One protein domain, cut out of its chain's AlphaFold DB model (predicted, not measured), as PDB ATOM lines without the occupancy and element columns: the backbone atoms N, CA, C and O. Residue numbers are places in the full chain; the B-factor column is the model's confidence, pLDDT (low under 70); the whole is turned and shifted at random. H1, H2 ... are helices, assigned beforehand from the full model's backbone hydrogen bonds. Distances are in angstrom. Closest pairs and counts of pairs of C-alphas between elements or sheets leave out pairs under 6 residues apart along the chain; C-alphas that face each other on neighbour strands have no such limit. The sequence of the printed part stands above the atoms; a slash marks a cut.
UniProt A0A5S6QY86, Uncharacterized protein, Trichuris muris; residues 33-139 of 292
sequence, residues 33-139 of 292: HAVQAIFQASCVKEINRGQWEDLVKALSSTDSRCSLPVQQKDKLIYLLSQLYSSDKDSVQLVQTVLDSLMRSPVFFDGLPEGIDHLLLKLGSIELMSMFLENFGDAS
ATOM      1  N   HIS A  33     132.898 112.850  94.008       77.06
ATOM      2  CA  HIS A  33     133.840 113.810  94.583       77.06
ATOM      3  C   HIS A  33     133.230 115.205  94.764       77.06
ATOM      4  O   HIS A  33     133.414 115.802  95.822       77.06
ATOM      5  N   ALA A  34     132.467 115.716  93.793       78.44
ATOM      6  CA  ALA A  34     131.819 117.023  93.917       78.44
ATOM      7  C   ALA A  34     130.738 117.038  95.016       78.44
ATOM      8  O   ALA A  34     130.687 117.957  95.836       78.44
ATOM      9  N   VAL A  35     129.915 115.989  95.099       79.94
ATOM     10  CA  VAL A  35     128.913 115.823  96.167       79.94
ATOM     11  C   VAL A  35     129.588 115.655  97.535       79.94
ATOM     12  O   VAL A  35     129.190 116.285  98.517       79.94
ATOM     13  N   GLN A  36     130.651 114.856  97.611       80.31
ATOM     14  CA  GLN A  36     131.420 114.655  98.835       80.31
ATOM     15  C   GLN A  36     132.106 115.949  99.285       80.31
ATOM     16  O   GLN A  36     132.106 116.233 100.481       80.31
ATOM     17  N   ALA A  37     132.608 116.769  98.358       77.06
ATOM     18  CA  ALA A  37     133.171 118.083  98.661       77.06
ATOM     19  C   ALA A  37     132.124 119.015  99.292       77.06
ATOM     20  O   ALA A  37     132.416 119.659 100.300       77.06
ATOM     21  N   ILE A  38     130.888 119.024  98.777       80.62
ATOM     22  CA  ILE A  38     129.762 119.751  99.392       80.62
ATOM     23  C   ILE A  38     129.496 119.243 100.814       80.62
ATOM     24  O   ILE A  38     129.346 120.035 101.747       80.62
ATOM     25  N   PHE A  39     129.468 117.925 101.021       83.31
ATOM     26  CA  PHE A  39     129.221 117.357 102.346       83.31
ATOM     27  C   PHE A  39     130.359 117.619 103.335       83.31
ATOM     28  O   PHE A  39     130.077 117.942 104.488       83.31
ATOM     29  N   GLN A  40     131.617 117.536 102.910       78.00
ATOM     30  CA  GLN A  40     132.776 117.858 103.744       78.00
ATOM     31  C   GLN A  40     132.780 119.343 104.125       78.00
ATOM     32  O   GLN A  40     132.905 119.676 105.303       78.00
ATOM     33  N   ALA A  41     132.532 120.230 103.157       69.31
ATOM     34  CA  ALA A  41     132.406 121.667 103.385       69.31
ATOM     35  C   ALA A  41     131.240 122.015 104.326       69.31
ATOM     36  O   ALA A  41     131.349 122.913 105.162       69.31
ATOM     37  N   SER A  42     130.137 121.260 104.254       74.38
ATOM     38  CA  SER A  42     128.998 121.440 105.160       74.38
ATOM     39  C   SER A  42     129.355 121.184 106.629       74.38
ATOM     40  O   SER A  42     128.858 121.887 107.507       74.38
ATOM     41  N   CYS A  43     130.258 120.233 106.907       71.56
ATOM     42  CA  CYS A  43     130.699 119.915 108.267       71.56
ATOM     43  C   CYS A  43     131.497 121.061 108.910       71.56
ATOM     44  O   CYS A  43     131.479 121.206 110.131       71.56
ATOM     45  N   VAL A  44     132.146 121.900 108.097       77.75
ATOM     46  CA  VAL A  44     132.902 123.085 108.540       77.75
ATOM     47  C   VAL A  44     132.147 124.405 108.324       77.75
ATOM     48  O   VAL A  44     132.691 125.467 108.600       77.75
ATOM     49  N   LYS A  45     130.871 124.351 107.905       73.12
ATOM     50  CA  LYS A  45     129.984 125.505 107.634       73.12
ATOM     51  C   LYS A  45     130.494 126.489 106.566       73.12
ATOM     52  O   LYS A  45     130.066 127.639 106.549       73.12
ATOM     53  N   GLU A  46     131.342 126.039 105.646       73.25
ATOM     54  CA  GLU A  46     131.925 126.881 104.592       73.25
ATOM     55  C   GLU A  46     131.658 126.289 103.207       73.25
ATOM     56  O   GLU A  46     132.576 125.879 102.500       73.25
ATOM     57  N   ILE A  47     130.384 126.234 102.804       79.56
ATOM     58  CA  ILE A  47     130.057 125.879 101.420       79.56
ATOM     59  C   ILE A  47     130.116 127.147 100.572       79.56
ATOM     60  O   ILE A  47     129.254 128.019 100.682       79.56
ATOM     61  N   ASN A  48     131.143 127.265  99.738       83.69
ATOM     62  CA  ASN A  48     131.306 128.413  98.855       83.69
ATOM     63  C   ASN A  48     130.577 128.203  97.514       83.69
ATOM     64  O   ASN A  48     130.223 127.090  97.125       83.69
ATOM     65  N   ARG A  49     130.351 129.299  96.781       85.06
ATOM     66  CA  ARG A  49     129.690 129.276  95.466       85.06
ATOM     67  C   ARG A  49     130.409 128.381  94.450       85.06
ATOM     68  O   ARG A  49     129.739 127.695  93.685       85.06
ATOM     69  N   GLY A  50     131.743 128.364  94.467       86.19
ATOM     70  CA  GLY A  50     132.548 127.561  93.544       86.19
ATOM     71  C   GLY A  50     132.257 126.066  93.664       86.19
ATOM     72  O   GLY A  50     132.095 125.398  92.652       86.19
ATOM     73  N   GLN A  51     132.063 125.559  94.884       87.81
ATOM     74  CA  GLN A  51     131.727 124.151  95.113       87.81
ATOM     75  C   GLN A  51     130.371 123.761  94.504       87.81
ATOM     76  O   GLN A  51     130.238 122.677  93.941       87.81
ATOM     77  N   TRP A  52     129.369 124.643  94.568       90.31
ATOM     78  CA  TRP A  52     128.078 124.412  93.909       90.31
ATOM     79  C   TRP A  52     128.192 124.450  92.383       90.31
ATOM     80  O   TRP A  52     127.554 123.656  91.695       90.31
ATOM     81  N   GLU A  53     129.011 125.354  91.847       89.44
ATOM     82  CA  GLU A  53     129.272 125.443  90.407       89.44
ATOM     83  C   GLU A  53     130.039 124.216  89.890       89.44
ATOM     84  O   GLU A  53     129.746 123.723  88.802       89.44
ATOM     85  N   ASP A  54     130.975 123.683  90.672       87.25
ATOM     86  CA  ASP A  54     131.696 122.455  90.337       87.25
ATOM     87  C   ASP A  54     130.785 121.227  90.402       87.25
ATOM     88  O   ASP A  54     130.858 120.374  89.518       87.25
ATOM     89  N   LEU A  55     129.847 121.183  91.360       89.31
ATOM     90  CA  LEU A  55     128.783 120.180  91.365       89.31
ATOM     91  C   LEU A  55     127.941 120.248  90.085       89.31
ATOM     92  O   LEU A  55     127.722 119.220  89.455       89.31
ATOM     93  N   VAL A  56     127.502 121.437  89.661       87.69
ATOM     94  CA  VAL A  56     126.728 121.606  88.414       87.69
ATOM     95  C   VAL A  56     127.493 121.079  87.197       87.69
ATOM     96  O   VAL A  56     126.918 120.367  86.373       87.69
ATOM     97  N   LYS A  57     128.793 121.385  87.090       86.06
ATOM     98  CA  LYS A  57     129.637 120.870  86.000       86.06
ATOM     99  C   LYS A  57     129.717 119.348  86.034       86.06
ATOM    100  O   LYS A  57     129.528 118.725  84.993       86.06
ATOM    101  N   ALA A  58     129.941 118.763  87.207       84.81
ATOM    102  CA  ALA A  58     130.017 117.316  87.365       84.81
ATOM    103  C   ALA A  58     128.690 116.650  86.938       84.81
ATOM    104  O   ALA A  58     128.672 115.779  86.065       84.81
ATOM    105  N   LEU A  59     127.553 117.157  87.430       84.06
ATOM    106  CA  LEU A  59     126.220 116.629  87.103       84.06
ATOM    107  C   LEU A  59     125.932 116.574  85.595       84.06
ATOM    108  O   LEU A  59     125.211 115.686  85.141       84.06
ATOM    109  N   SER A  60     126.502 117.496  84.812       77.75
ATOM    110  CA  SER A  60     126.337 117.532  83.353       77.75
ATOM    111  C   SER A  60     127.056 116.398  82.605       77.75
ATOM    112  O   SER A  60     126.679 116.086  81.477       77.75
ATOM    113  N   SER A  61     128.049 115.758  83.228       76.81
ATOM    114  CA  SER A  61     128.838 114.650  82.669       76.81
ATOM    115  C   SER A  61     128.563 113.299  83.346       76.81
ATOM    116  O   SER A  61     129.326 112.355  83.176       76.81
ATOM    117  N   THR A  62     127.499 113.187  84.149       72.31
ATOM    118  CA  THR A  62     127.192 111.971  84.921       72.31
ATOM    119  C   THR A  62     126.593 110.847  84.061       72.31
ATOM    120  O   THR A  62     125.613 111.071  83.351       72.31
ATOM    121  N   ASP A  63     127.125 109.618  84.171       68.31
ATOM    122  CA  ASP A  63     126.521 108.412  83.571       68.31
ATOM    123  C   ASP A  63     125.161 108.106  84.231       68.31
ATOM    124  O   ASP A  63     125.014 108.131  85.453       68.31
ATOM    125  N   SER A  64     124.186 107.742  83.398       63.47
ATOM    126  CA  SER A  64     122.837 107.248  83.706       63.47
ATOM    127  C   SER A  64     122.708 106.245  84.865       63.47
ATOM    128  O   SER A  64     121.624 106.109  85.425       63.47
ATOM    129  N   ARG A  65     123.788 105.547  85.240       66.81
ATOM    130  CA  ARG A  65     123.813 104.540  86.318       66.81
ATOM    131  C   ARG A  65     124.184 105.084  87.702       66.81
ATOM    132  O   ARG A  65     124.116 104.343  88.675       66.81
ATOM    133  N   CYS A  66     124.576 106.353  87.811       72.19
ATOM    134  CA  CYS A  66     125.083 106.931  89.058       72.19
ATOM    135  C   CYS A  66     123.978 107.656  89.844       72.19
ATOM    136  O   CYS A  66     123.906 108.886  89.824       72.19
ATOM    137  N   SER A  67     123.123 106.901  90.540       82.62
ATOM    138  CA  SER A  67     122.183 107.478  91.512       82.62
ATOM    139  C   SER A  67     122.818 107.617  92.894       82.62
ATOM    140  O   SER A  67     123.662 106.809  93.285       82.62
ATOM    141  N   LEU A  68     122.441 108.665  93.628       84.69
ATOM    142  CA  LEU A  68     122.894 108.839  95.009       84.69
ATOM    143  C   LEU A  68     122.008 108.030  95.966       84.69
ATOM    144  O   LEU A  68     120.814 107.923  95.728       84.69
ATOM    145  N   PRO A  69     122.520 107.555  97.110       85.69
ATOM    146  CA  PRO A  69     121.670 107.045  98.183       85.69
ATOM    147  C   PRO A  69     120.683 108.110  98.687       85.69
ATOM    148  O   PRO A  69     121.045 109.286  98.797       85.69
ATOM    149  N   VAL A  70     119.462 107.709  99.063       88.12
ATOM    150  CA  VAL A  70     118.383 108.622  99.505       88.12
ATOM    151  C   VAL A  70     118.847 109.597 100.595       88.12
ATOM    152  O   VAL A  70     118.646 110.799 100.456       88.12
ATOM    153  N   GLN A  71     119.602 109.131 101.597       88.00
ATOM    154  CA  GLN A  71     120.100 109.989 102.683       88.00
ATOM    155  C   GLN A  71     121.027 111.110 102.182       88.00
ATOM    156  O   GLN A  71     121.080 112.197 102.761       88.00
ATOM    157  N   GLN A  72     121.778 110.857 101.106       87.56
ATOM    158  CA  GLN A  72     122.629 111.865 100.481       87.56
ATOM    159  C   GLN A  72     121.800 112.850  99.654       87.56
ATOM    160  O   GLN A  72     122.078 114.049  99.697       87.56
ATOM    161  N   LYS A  73     120.753 112.381  98.961       89.88
ATOM    162  CA  LYS A  73     119.814 113.261  98.250       89.88
ATOM    163  C   LYS A  73     119.124 114.222  99.222       89.88
ATOM    164  O   LYS A  73     119.132 115.429  98.985       89.88
ATOM    165  N   ASP A  74     118.615 113.708 100.341       91.06
ATOM    166  CA  ASP A  74     117.933 114.500 101.373       91.06
ATOM    167  C   ASP A  74     118.871 115.549 101.969       91.06
ATOM    168  O   ASP A  74     118.532 116.730 102.069       91.06
ATOM    169  N   LYS A  75     120.108 115.147 102.293       90.06
ATOM    170  CA  LYS A  75     121.132 116.073 102.784       90.06
ATOM    171  C   LYS A  75     121.446 117.162 101.757       90.06
ATOM    172  O   LYS A  75     121.602 118.320 102.137       90.06
ATOM    173  N   LEU A  76     121.527 116.823 100.471       91.31
ATOM    174  CA  LEU A  76     121.794 117.793  99.411       91.31
ATOM    175  C   LEU A  76     120.656 118.816  99.274       91.31
ATOM    176  O   LEU A  76     120.925 120.018  99.226       91.31
ATOM    177  N   ILE A  77     119.399 118.362  99.282       92.69
ATOM    178  CA  ILE A  77     118.227 119.249  99.259       92.69
ATOM    179  C   ILE A  77     118.168 120.120 100.514       92.69
ATOM    180  O   ILE A  77     117.919 121.323 100.412       92.69
ATOM    181  N   TYR A  78     118.476 119.564 101.686       92.12
ATOM    182  CA  TYR A  78     118.576 120.337 102.918       92.12
ATOM    183  C   TYR A  78     119.627 121.449 102.795       92.12
ATOM    184  O   TYR A  78     119.316 122.607 103.071       92.12
ATOM    185  N   LEU A  79     120.840 121.147 102.323       91.06
ATOM    186  CA  LEU A  79     121.894 122.154 102.151       91.06
ATOM    187  C   LEU A  79     121.509 123.232 101.126       91.06
ATOM    188  O   LEU A  79     121.729 124.416 101.378       91.06
ATOM    189  N   LEU A  80     120.857 122.855 100.024       91.69
ATOM    190  CA  LEU A  80     120.300 123.811  99.061       91.69
ATOM    191  C   LEU A  80     119.217 124.698  99.682       91.69
ATOM    192  O   LEU A  80     119.147 125.893  99.393       91.69
ATOM    193  N   SER A  81     118.391 124.143 100.567       90.62
ATOM    194  CA  SER A  81     117.364 124.915 101.270       90.62
ATOM    195  C   SER A  81     117.950 125.955 102.233       90.62
ATOM    196  O   SER A  81     117.341 127.011 102.413       90.62
ATOM    197  N   GLN A  82     119.130 125.676 102.807       88.31
ATOM    198  CA  GLN A  82     119.891 126.609 103.645       88.31
ATOM    199  C   GLN A  82     120.578 127.693 102.809       88.31
ATOM    200  O   GLN A  82     120.674 128.834 103.252       88.31
ATOM    201  N   LEU A  83     121.035 127.343 101.602       86.19
ATOM    202  CA  LEU A  83     121.612 128.296 100.654       86.19
ATOM    203  C   LEU A  83     120.572 129.301 100.149       86.19
ATOM    204  O   LEU A  83     120.925 130.434  99.847       86.19
ATOM    205  N   TYR A  84     119.301 128.901 100.046       86.44
ATOM    206  CA  TYR A  84     118.239 129.815  99.646       86.44
ATOM    207  C   TYR A  84     118.115 130.971 100.651       86.44
ATOM    208  O   TYR A  84     117.584 130.810 101.756       86.44
ATOM    209  N   SER A  85     118.511 132.162 100.216       80.94
ATOM    210  CA  SER A  85     118.201 133.440 100.848       80.94
ATOM    211  C   SER A  85     117.418 134.327  99.876       80.94
ATOM    212  O   SER A  85     117.249 134.007  98.706       80.94
ATOM    213  N   SER A  86     116.825 135.421 100.362       76.00
ATOM    214  CA  SER A  86     115.990 136.296  99.518       76.00
ATOM    215  C   SER A  86     116.790 137.181  98.552       76.00
ATOM    216  O   SER A  86     116.195 137.980  97.829       76.00
ATOM    217  N   ASP A  87     118.120 137.086  98.544       87.62
ATOM    218  CA  ASP A  87     118.962 137.768  97.568       87.62
ATOM    219  C   ASP A  87     118.930 137.053  96.211       87.62
ATOM    220  O   ASP A  87     118.752 135.843  96.099       87.62
ATOM    221  N   LYS A  88     119.095 137.832  95.146       87.12
ATOM    222  CA  LYS A  88     118.948 137.344  93.775       87.12
ATOM    223  C   LYS A  88     119.986 136.276  93.409       87.12
ATOM    224  O   LYS A  88     119.657 135.353  92.663       87.12
ATOM    225  N   ASP A  89     121.213 136.414  93.903       88.19
ATOM    226  CA  ASP A  89     122.333 135.566  93.500       88.19
ATOM    227  C   ASP A  89     122.198 134.157  94.087       88.19
ATOM    228  O   ASP A  89     122.381 133.176  93.362       88.19
ATOM    229  N   SER A  90     121.807 134.039  95.359       87.25
ATOM    230  CA  SER A  90     121.531 132.745  95.990       87.25
ATOM    231  C   SER A  90     120.329 132.041  95.357       87.25
ATOM    232  O   SER A  90     120.417 130.853  95.049       87.25
ATOM    233  N   VAL A  91     119.238 132.766  95.072       89.94
ATOM    234  CA  VAL A  91     118.062 132.208  94.383       89.94
ATOM    235  C   VAL A  91     118.459 131.644  93.026       89.94
ATOM    236  O   VAL A  91     118.087 130.517  92.700       89.94
ATOM    237  N   GLN A  92     119.232 132.399  92.240       92.12
ATOM    238  CA  GLN A  92     119.671 131.957  90.921       92.12
ATOM    239  C   GLN A  92     120.571 130.720  91.013       92.12
ATOM    240  O   GLN A  92     120.378 129.776  90.250       92.12
ATOM    241  N   LEU A  93     121.502 130.686  91.970       91.50
ATOM    242  CA  LEU A  93     122.364 129.528  92.189       91.50
ATOM    243  C   LEU A  93     121.552 128.282  92.564       91.50
ATOM    244  O   LEU A  93     121.730 127.234  91.949       91.50
ATOM    245  N   VAL A  94     120.611 128.399  93.507       93.12
ATOM    246  CA  VAL A  94     119.732 127.288  93.905       93.12
ATOM    247  C   VAL A  94     118.910 126.786  92.714       93.12
ATOM    248  O   VAL A  94     118.805 125.576  92.521       93.12
ATOM    249  N   GLN A  95     118.367 127.685  91.883       94.00
ATOM    250  CA  GLN A  95     117.643 127.300  90.664       94.00
ATOM    251  C   GLN A  95     118.534 126.529  89.687       94.00
ATOM    252  O   GLN A  95     118.106 125.505  89.162       94.00
ATOM    253  N   THR A  96     119.765 126.992  89.454       93.81
ATOM    254  CA  THR A  96     120.715 126.330  88.549       93.81
ATOM    255  C   THR A  96     121.125 124.949  89.054       93.81
ATOM    256  O   THR A  96     121.166 123.999  88.270       93.81
ATOM    257  N   VAL A  97     121.394 124.811  90.356       93.12
ATOM    258  CA  VAL A  97     121.741 123.509  90.937       93.12
ATOM    259  C   VAL A  97     120.552 122.552  90.850       93.12
ATOM    260  O   VAL A  97     120.727 121.413  90.429       93.12
ATOM    261  N   LEU A  98     119.335 123.004  91.171       93.12
ATOM    262  CA  LEU A  98     118.134 122.170  91.068       93.12
ATOM    263  C   LEU A  98     117.811 121.751  89.633       93.12
ATOM    264  O   LEU A  98     117.482 120.587  89.425       93.12
ATOM    265  N   ASP A  99     117.926 122.653  88.655       92.56
ATOM    266  CA  ASP A  99     117.758 122.308  87.234       92.56
ATOM    267  C   ASP A  99     118.747 121.209  86.821       92.56
ATOM    268  O   ASP A  99     118.365 120.227  86.188       92.56
ATOM    269  N   SER A 100     120.005 121.332  87.253       90.69
ATOM    270  CA  SER A 100     121.051 120.346  86.960       90.69
ATOM    271  C   SER A 100     120.774 119.002  87.636       90.69
ATOM    272  O   SER A 100     120.918 117.954  87.011       90.69
ATOM    273  N   LEU A 101     120.321 119.018  88.892       89.94
ATOM    274  CA  LEU A 101     119.975 117.810  89.640       89.94
ATOM    275  C   LEU A 101     118.764 117.080  89.051       89.94
ATOM    276  O   LEU A 101     118.806 115.864  88.918       89.94
ATOM    277  N   MET A 102     117.706 117.795  88.656       88.25
ATOM    278  CA  MET A 102     116.494 117.180  88.090       88.25
ATOM    279  C   MET A 102     116.713 116.566  86.705       88.25
ATOM    280  O   MET A 102     115.944 115.698  86.300       88.25
ATOM    281  N   ARG A 103     117.728 117.031  85.971       87.00
ATOM    282  CA  ARG A 103     118.140 116.461  84.678       87.00
ATOM    283  C   ARG A 103     119.173 115.348  84.823       87.00
ATOM    284  O   ARG A 103     119.414 114.622  83.863       87.00
ATOM    285  N   SER A 104     119.800 115.242  85.989       85.44
ATOM    286  CA  SER A 104     120.826 114.251  86.272       85.44
ATOM    287  C   SER A 104     120.199 112.918  86.715       85.44
ATOM    288  O   SER A 104     119.184 112.914  87.417       85.44
ATOM    289  N   PRO A 105     120.818 111.769  86.388       82.12
ATOM    290  CA  PRO A 105     120.413 110.452  86.902       82.12
ATOM    291  C   PRO A 105     120.591 110.291  88.423       82.12
ATOM    292  O   PRO A 105     120.162 109.292  89.004       82.12
ATOM    293  N   VAL A 106     121.176 111.287  89.092       83.44
ATOM    294  CA  VAL A 106     121.398 111.322  90.543       83.44
ATOM    295  C   VAL A 106     120.117 111.124  91.368       83.44
ATOM    296  O   VAL A 106     120.193 110.598  92.478       83.44
ATOM    297  N   PHE A 107     118.944 111.491  90.842       82.69
ATOM    298  CA  PHE A 107     117.647 111.294  91.509       82.69
ATOM    299  C   PHE A 107     116.813 110.131  90.947       82.69
ATOM    300  O   PHE A 107     115.653 109.984  91.323       82.69
ATOM    301  N   PHE A 108     117.381 109.290  90.081       76.50
ATOM    302  CA  PHE A 108     116.636 108.234  89.392       76.50
ATOM    303  C   PHE A 108     115.970 107.217  90.337       76.50
ATOM    304  O   PHE A 108     114.817 106.861  90.119       76.50
ATOM    305  N   ASP A 109     116.648 106.780  91.403       77.06
ATOM    306  CA  ASP A 109     116.147 105.745  92.328       77.06
ATOM    307  C   ASP A 109     115.435 106.303  93.580       77.06
ATOM    308  O   ASP A 109     115.487 105.723  94.663       77.06
ATOM    309  N   GLY A 110     114.768 107.456  93.456       78.06
ATOM    310  CA  GLY A 110     113.895 107.987  94.506       78.06
ATOM    311  C   GLY A 110     113.971 109.499  94.680       78.06
ATOM    312  O   GLY A 110     115.000 110.130  94.418       78.06
ATOM    313  N   LEU A 111     112.866 110.066  95.155       84.50
ATOM    314  CA  LEU A 111     112.713 111.497  95.372       84.50
ATOM    315  C   LEU A 111     113.259 111.925  96.738       84.50
ATOM    316  O   LEU A 111     112.872 111.325  97.740       84.50
ATOM    317  N   PRO A 112     114.100 112.972  96.802       87.62
ATOM    318  CA  PRO A 112     114.530 113.519  98.079       87.62
ATOM    319  C   PRO A 112     113.395 114.202  98.838       87.62
ATOM    320  O   PRO A 112     112.553 114.892  98.253       87.62
ATOM    321  N   GLU A 113     113.429 114.084 100.159       88.62
ATOM    322  CA  GLU A 113     112.496 114.750 101.057       88.62
ATOM    323  C   GLU A 113     112.648 116.283 100.985       88.62
ATOM    324  O   GLU A 113     113.747 116.839 100.930       88.62
ATOM    325  N   GLY A 114     111.517 116.994 100.969       87.69
ATOM    326  CA  GLY A 114     111.469 118.457 101.023       87.69
ATOM    327  C   GLY A 114     111.770 119.192  99.711       87.69
ATOM    328  O   GLY A 114     111.737 120.428  99.683       87.69
ATOM    329  N   ILE A 115     112.028 118.477  98.610       91.19
ATOM    330  CA  ILE A 115     112.261 119.097  97.296       91.19
ATOM    331  C   ILE A 115     111.052 119.906  96.810       91.19
ATOM    332  O   ILE A 115     111.214 120.997  96.268       91.19
ATOM    333  N   ASP A 116     109.835 119.432  97.062       90.44
ATOM    334  CA  ASP A 116     108.589 120.116  96.716       90.44
ATOM    335  C   ASP A 116     108.409 121.433  97.488       90.44
ATOM    336  O   ASP A 116     108.039 122.455  96.901       90.44
ATOM    337  N   HIS A 117     108.754 121.459  98.775       90.81
ATOM    338  CA  HIS A 117     108.790 122.682  99.576       90.81
ATOM    339  C   HIS A 117     109.801 123.695  99.037       90.81
ATOM    340  O   HIS A 117     109.489 124.887  98.950       90.81
ATOM    341  N   LEU A 118     110.994 123.241  98.643       92.69
ATOM    342  CA  LEU A 118     112.006 124.112  98.049       92.69
ATOM    343  C   LEU A 118     111.540 124.674  96.696       92.69
ATOM    344  O   LEU A 118     111.668 125.876  96.456       92.69
ATOM    345  N   LEU A 119     110.916 123.846  95.854       94.00
ATOM    346  CA  LEU A 119     110.302 124.261  94.589       94.00
ATOM    347  C   LEU A 119     109.231 125.342  94.796       94.00
ATOM    348  O   LEU A 119     109.229 126.358  94.099       94.00
ATOM    349  N   LEU A 120     108.349 125.163  95.785       92.38
ATOM    350  CA  LEU A 120     107.326 126.148  96.156       92.38
ATOM    351  C   LEU A 120     107.939 127.458  96.647       92.38
ATOM    352  O   LEU A 120     107.481 128.529  96.249       92.38
ATOM    353  N   LYS A 121     108.988 127.380  97.472       91.00
ATOM    354  CA  LYS A 121     109.707 128.548  98.001       91.00
ATOM    355  C   LYS A 121     110.384 129.351  96.886       91.00
ATOM    356  O   LYS A 121     110.371 130.580  96.911       91.00
ATOM    357  N   LEU A 122     110.936 128.666  95.885       91.31
ATOM    358  CA  LEU A 122     111.506 129.284  94.684       91.31
ATOM    359  C   LEU A 122     110.438 129.876  93.761       91.31
ATOM    360  O   LEU A 122     110.724 130.808  93.013       91.31
ATOM    361  N   GLY A 123     109.231 129.307  93.767       89.94
ATOM    362  CA  GLY A 123     108.140 129.703  92.883       89.94
ATOM    363  C   GLY A 123     108.423 129.468  91.395       89.94
ATOM    364  O   GLY A 123     107.755 130.071  90.553       89.94
ATOM    365  N   SER A 124     109.406 128.623  91.053       90.88
ATOM    366  CA  SER A 124     109.755 128.310  89.661       90.88
ATOM    367  C   SER A 124     108.817 127.245  89.102       90.88
ATOM    368  O   SER A 124     108.880 126.070  89.459       90.88
ATOM    369  N   ILE A 125     107.947 127.673  88.192       92.12
ATOM    370  CA  ILE A 125     106.943 126.817  87.550       92.12
ATOM    371  C   ILE A 125     107.609 125.842  86.576       92.12
ATOM    372  O   ILE A 125     107.134 124.722  86.390       92.12
ATOM    373  N   GLU A 126     108.710 126.266  85.964       91.31
ATOM    374  CA  GLU A 126     109.533 125.459  85.074       91.31
ATOM    375  C   GLU A 126     110.110 124.257  85.826       91.31
ATOM    376  O   GLU A 126     109.906 123.123  85.397       91.31
ATOM    377  N   LEU A 127     110.727 124.489  86.990       92.75
ATOM    378  CA  LEU A 127     111.274 123.418  87.822       92.75
ATOM    379  C   LEU A 127     110.179 122.501  88.385       92.75
ATOM    380  O   LEU A 127     110.345 121.288  88.382       92.75
ATOM    381  N   MET A 128     109.026 123.043  88.797       93.88
ATOM    382  CA  MET A 128     107.876 122.213  89.199       93.88
ATOM    383  C   MET A 128     107.374 121.319  88.056       93.88
ATOM    384  O   MET A 128     106.986 120.178  88.288       93.88
ATOM    385  N   SER A 129     107.361 121.832  86.820       91.19
ATOM    386  CA  SER A 129     106.936 121.053  85.647       91.19
ATOM    387  C   SER A 129     107.926 119.932  85.364       91.19
ATOM    388  O   SER A 129     107.512 118.790  85.204       91.19
ATOM    389  N   MET A 130     109.222 120.255  85.376       89.94
ATOM    390  CA  MET A 130     110.304 119.288  85.202       89.94
ATOM    391  C   MET A 130     110.264 118.199  86.274       89.94
ATOM    392  O   MET A 130     110.427 117.024  85.968       89.94
ATOM    393  N   PHE A 131     109.980 118.581  87.518       90.56
ATOM    394  CA  PHE A 131     109.823 117.646  88.621       90.56
ATOM    395  C   PHE A 131     108.704 116.626  88.355       90.56
ATOM    396  O   PHE A 131     108.931 115.428  88.476       90.56
ATOM    397  N   LEU A 132     107.516 117.064  87.922       88.88
ATOM    398  CA  LEU A 132     106.424 116.131  87.602       88.88
ATOM    399  C   LEU A 132     106.659 115.324  86.315       88.88
ATOM    400  O   LEU A 132     106.095 114.243  86.167       88.88
ATOM    401  N   GLU A 133     107.440 115.849  85.370       86.31
ATOM    402  CA  GLU A 133     107.785 115.153  84.124       86.31
ATOM    403  C   GLU A 133     108.809 114.041  84.347       86.31
ATOM    404  O   GLU A 133     108.664 112.957  83.782       86.31
ATOM    405  N   ASN A 134     109.819 114.310  85.172       82.75
ATOM    406  CA  ASN A 134     110.943 113.403  85.378       82.75
ATOM    407  C   ASN A 134     110.690 112.402  86.506       82.75
ATOM    408  O   ASN A 134     111.268 111.317  86.488       82.75
ATOM    409  N   PHE A 135     109.821 112.732  87.468       78.88
ATOM    410  CA  PHE A 135     109.587 111.897  88.641       78.88
ATOM    411  C   PHE A 135     108.130 111.441  88.719       78.88
ATOM    412  O   PHE A 135     107.238 112.152  89.187       78.88
ATOM    413  N   GLY A 136     107.908 110.200  88.279       66.88
ATOM    414  CA  GLY A 136     106.608 109.530  88.322       66.88
ATOM    415  C   GLY A 136     106.098 109.217  89.731       66.88
ATOM    416  O   GLY A 136     104.914 108.930  89.858       66.88
ATOM    417  N   ASP A 137     106.938 109.350  90.764       71.25
ATOM    418  CA  ASP A 137     106.644 108.996  92.166       71.25
ATOM    419  C   ASP A 137     106.375 110.211  93.079       71.25
ATOM    420  O   ASP A 137     106.398 110.101  94.306       71.25
ATOM    421  N   ALA A 138     106.147 111.399  92.510       81.44
ATOM    422  CA  ALA A 138     105.730 112.569  93.279       81.44
ATOM    423  C   ALA A 138     104.507 112.270  94.171       81.44
ATOM    424  O   ALA A 138     103.481 111.752  93.735       81.44
ATOM    425  N   SER A 139     104.578 112.645  95.448       83.75
ATOM    426  CA  SER A 139     103.449 112.410  96.349       83.75
ATOM    427  C   SER A 139     102.194 113.155  95.870       83.75
ATOM    428  O   SER A 139     102.283 114.278  95.359       83.75
TER     429      SER A 139
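AT A GLANCE: This is residues 33 to 139 of the 292 residues of an uncharacterized protein of Trichuris muris (UniProt A0A5S6QY86). Three helical hairpins, H1 with H2, H3 with H4 and H5 with H6, stand one after another in a row. Their second helices, H2, H4 and H6, run side by side the same way with H4 in the middle, and H1, H3 and H5 cover one side of that row, H1 turned steeply against H3. The printed part has 107 residues with six named helices, H1 to H6 in chain order, and no named strand; the class is all helix. It is compact, with a radius of gyration of the C-alphas of 12.9 A and spans of 35 by 32 by 22 A.

IN THESE COORDINATES: H1, residues 33 to 43, begins at C-alpha 33 (133.840, 113.810, 94.583) and is 15.3 A long from first to last C-alpha. H2, residues 49 to 60, is 17.2 A long. H3, residues 70 to 83, is 20.0 A long and begins at C-alpha 70 (118.383, 108.622, 99.505). H4, residues 88 to 103, is the longest at 22.8 A. H5, residues 115 to 122, is 10.5 A long. H6, residues 125 to 134, is 14.2 A long and ends at C-alpha 134 (110.943, 113.403, 85.378).

HOW THE PARTS SIT: H4 is the hub, touching three other helices. H4 and H2 touch, the same way at a shallow tilt of 22 degrees; their closest C-alphas, those of Val 97 and Val 56, are 5.9 A apart. H4 and H6 touch, the same way at a shallow tilt of 18 degrees, closest at the C-alphas of Asp 99 and Leu 127, 6.6 A apart. H3 and H4 form a hairpin and only just touch, with 3 pairs of C-alphas within 8 A; H3 touches H4 with residues 80 to 83 alone, and H4 touches H3 with residues 90 to 94 alone, the closest C-alphas being those of Leu 80 and Val 94, 6.2 A apart. H1 and H2 form a hairpin and touch, opposite ways at a shallow tilt of 30 degrees, with the C-alphas of Ala 34 and Leu 55 closest at 5.1 A. H5 and H6 form a hairpin and only just touch, with 3 pairs of C-alphas within 8 A, closest at Leu 119 and Met 128, 6.3 A between C-alphas. H3, with residues 77 to 81 alone, only just touches H5, with 3 pairs of C-alphas within 8 A; the closest C-alphas, those of Ile 77 and Ile 115, are 6.3 A apart. H1 and H3 are close but not clearly touching, at a steep tilt of 62 degrees, with the C-alphas of Ser 42 and Leu 79 closest at 7.7 A. H2 and H3 are apart. The helix packing is mostly aligned, the touching helices standing at shallow tilts. In H1, H2, H3, H4, H5 and H6 every O i to N i+4 pair is within hydrogen-bond range.

THE WHOLE: The two C-alphas farthest apart, those of Val 44 and Glu 133, are 35.9 A apart. The printed part has no cut. The link from H4 to H5, 11 residues, is long; that from H2 to H3 is short, and the other three are tight. The mean pLDDT of the printed part is 85.0; residue 41, residues 63 to 65 and residue 136 are under 70.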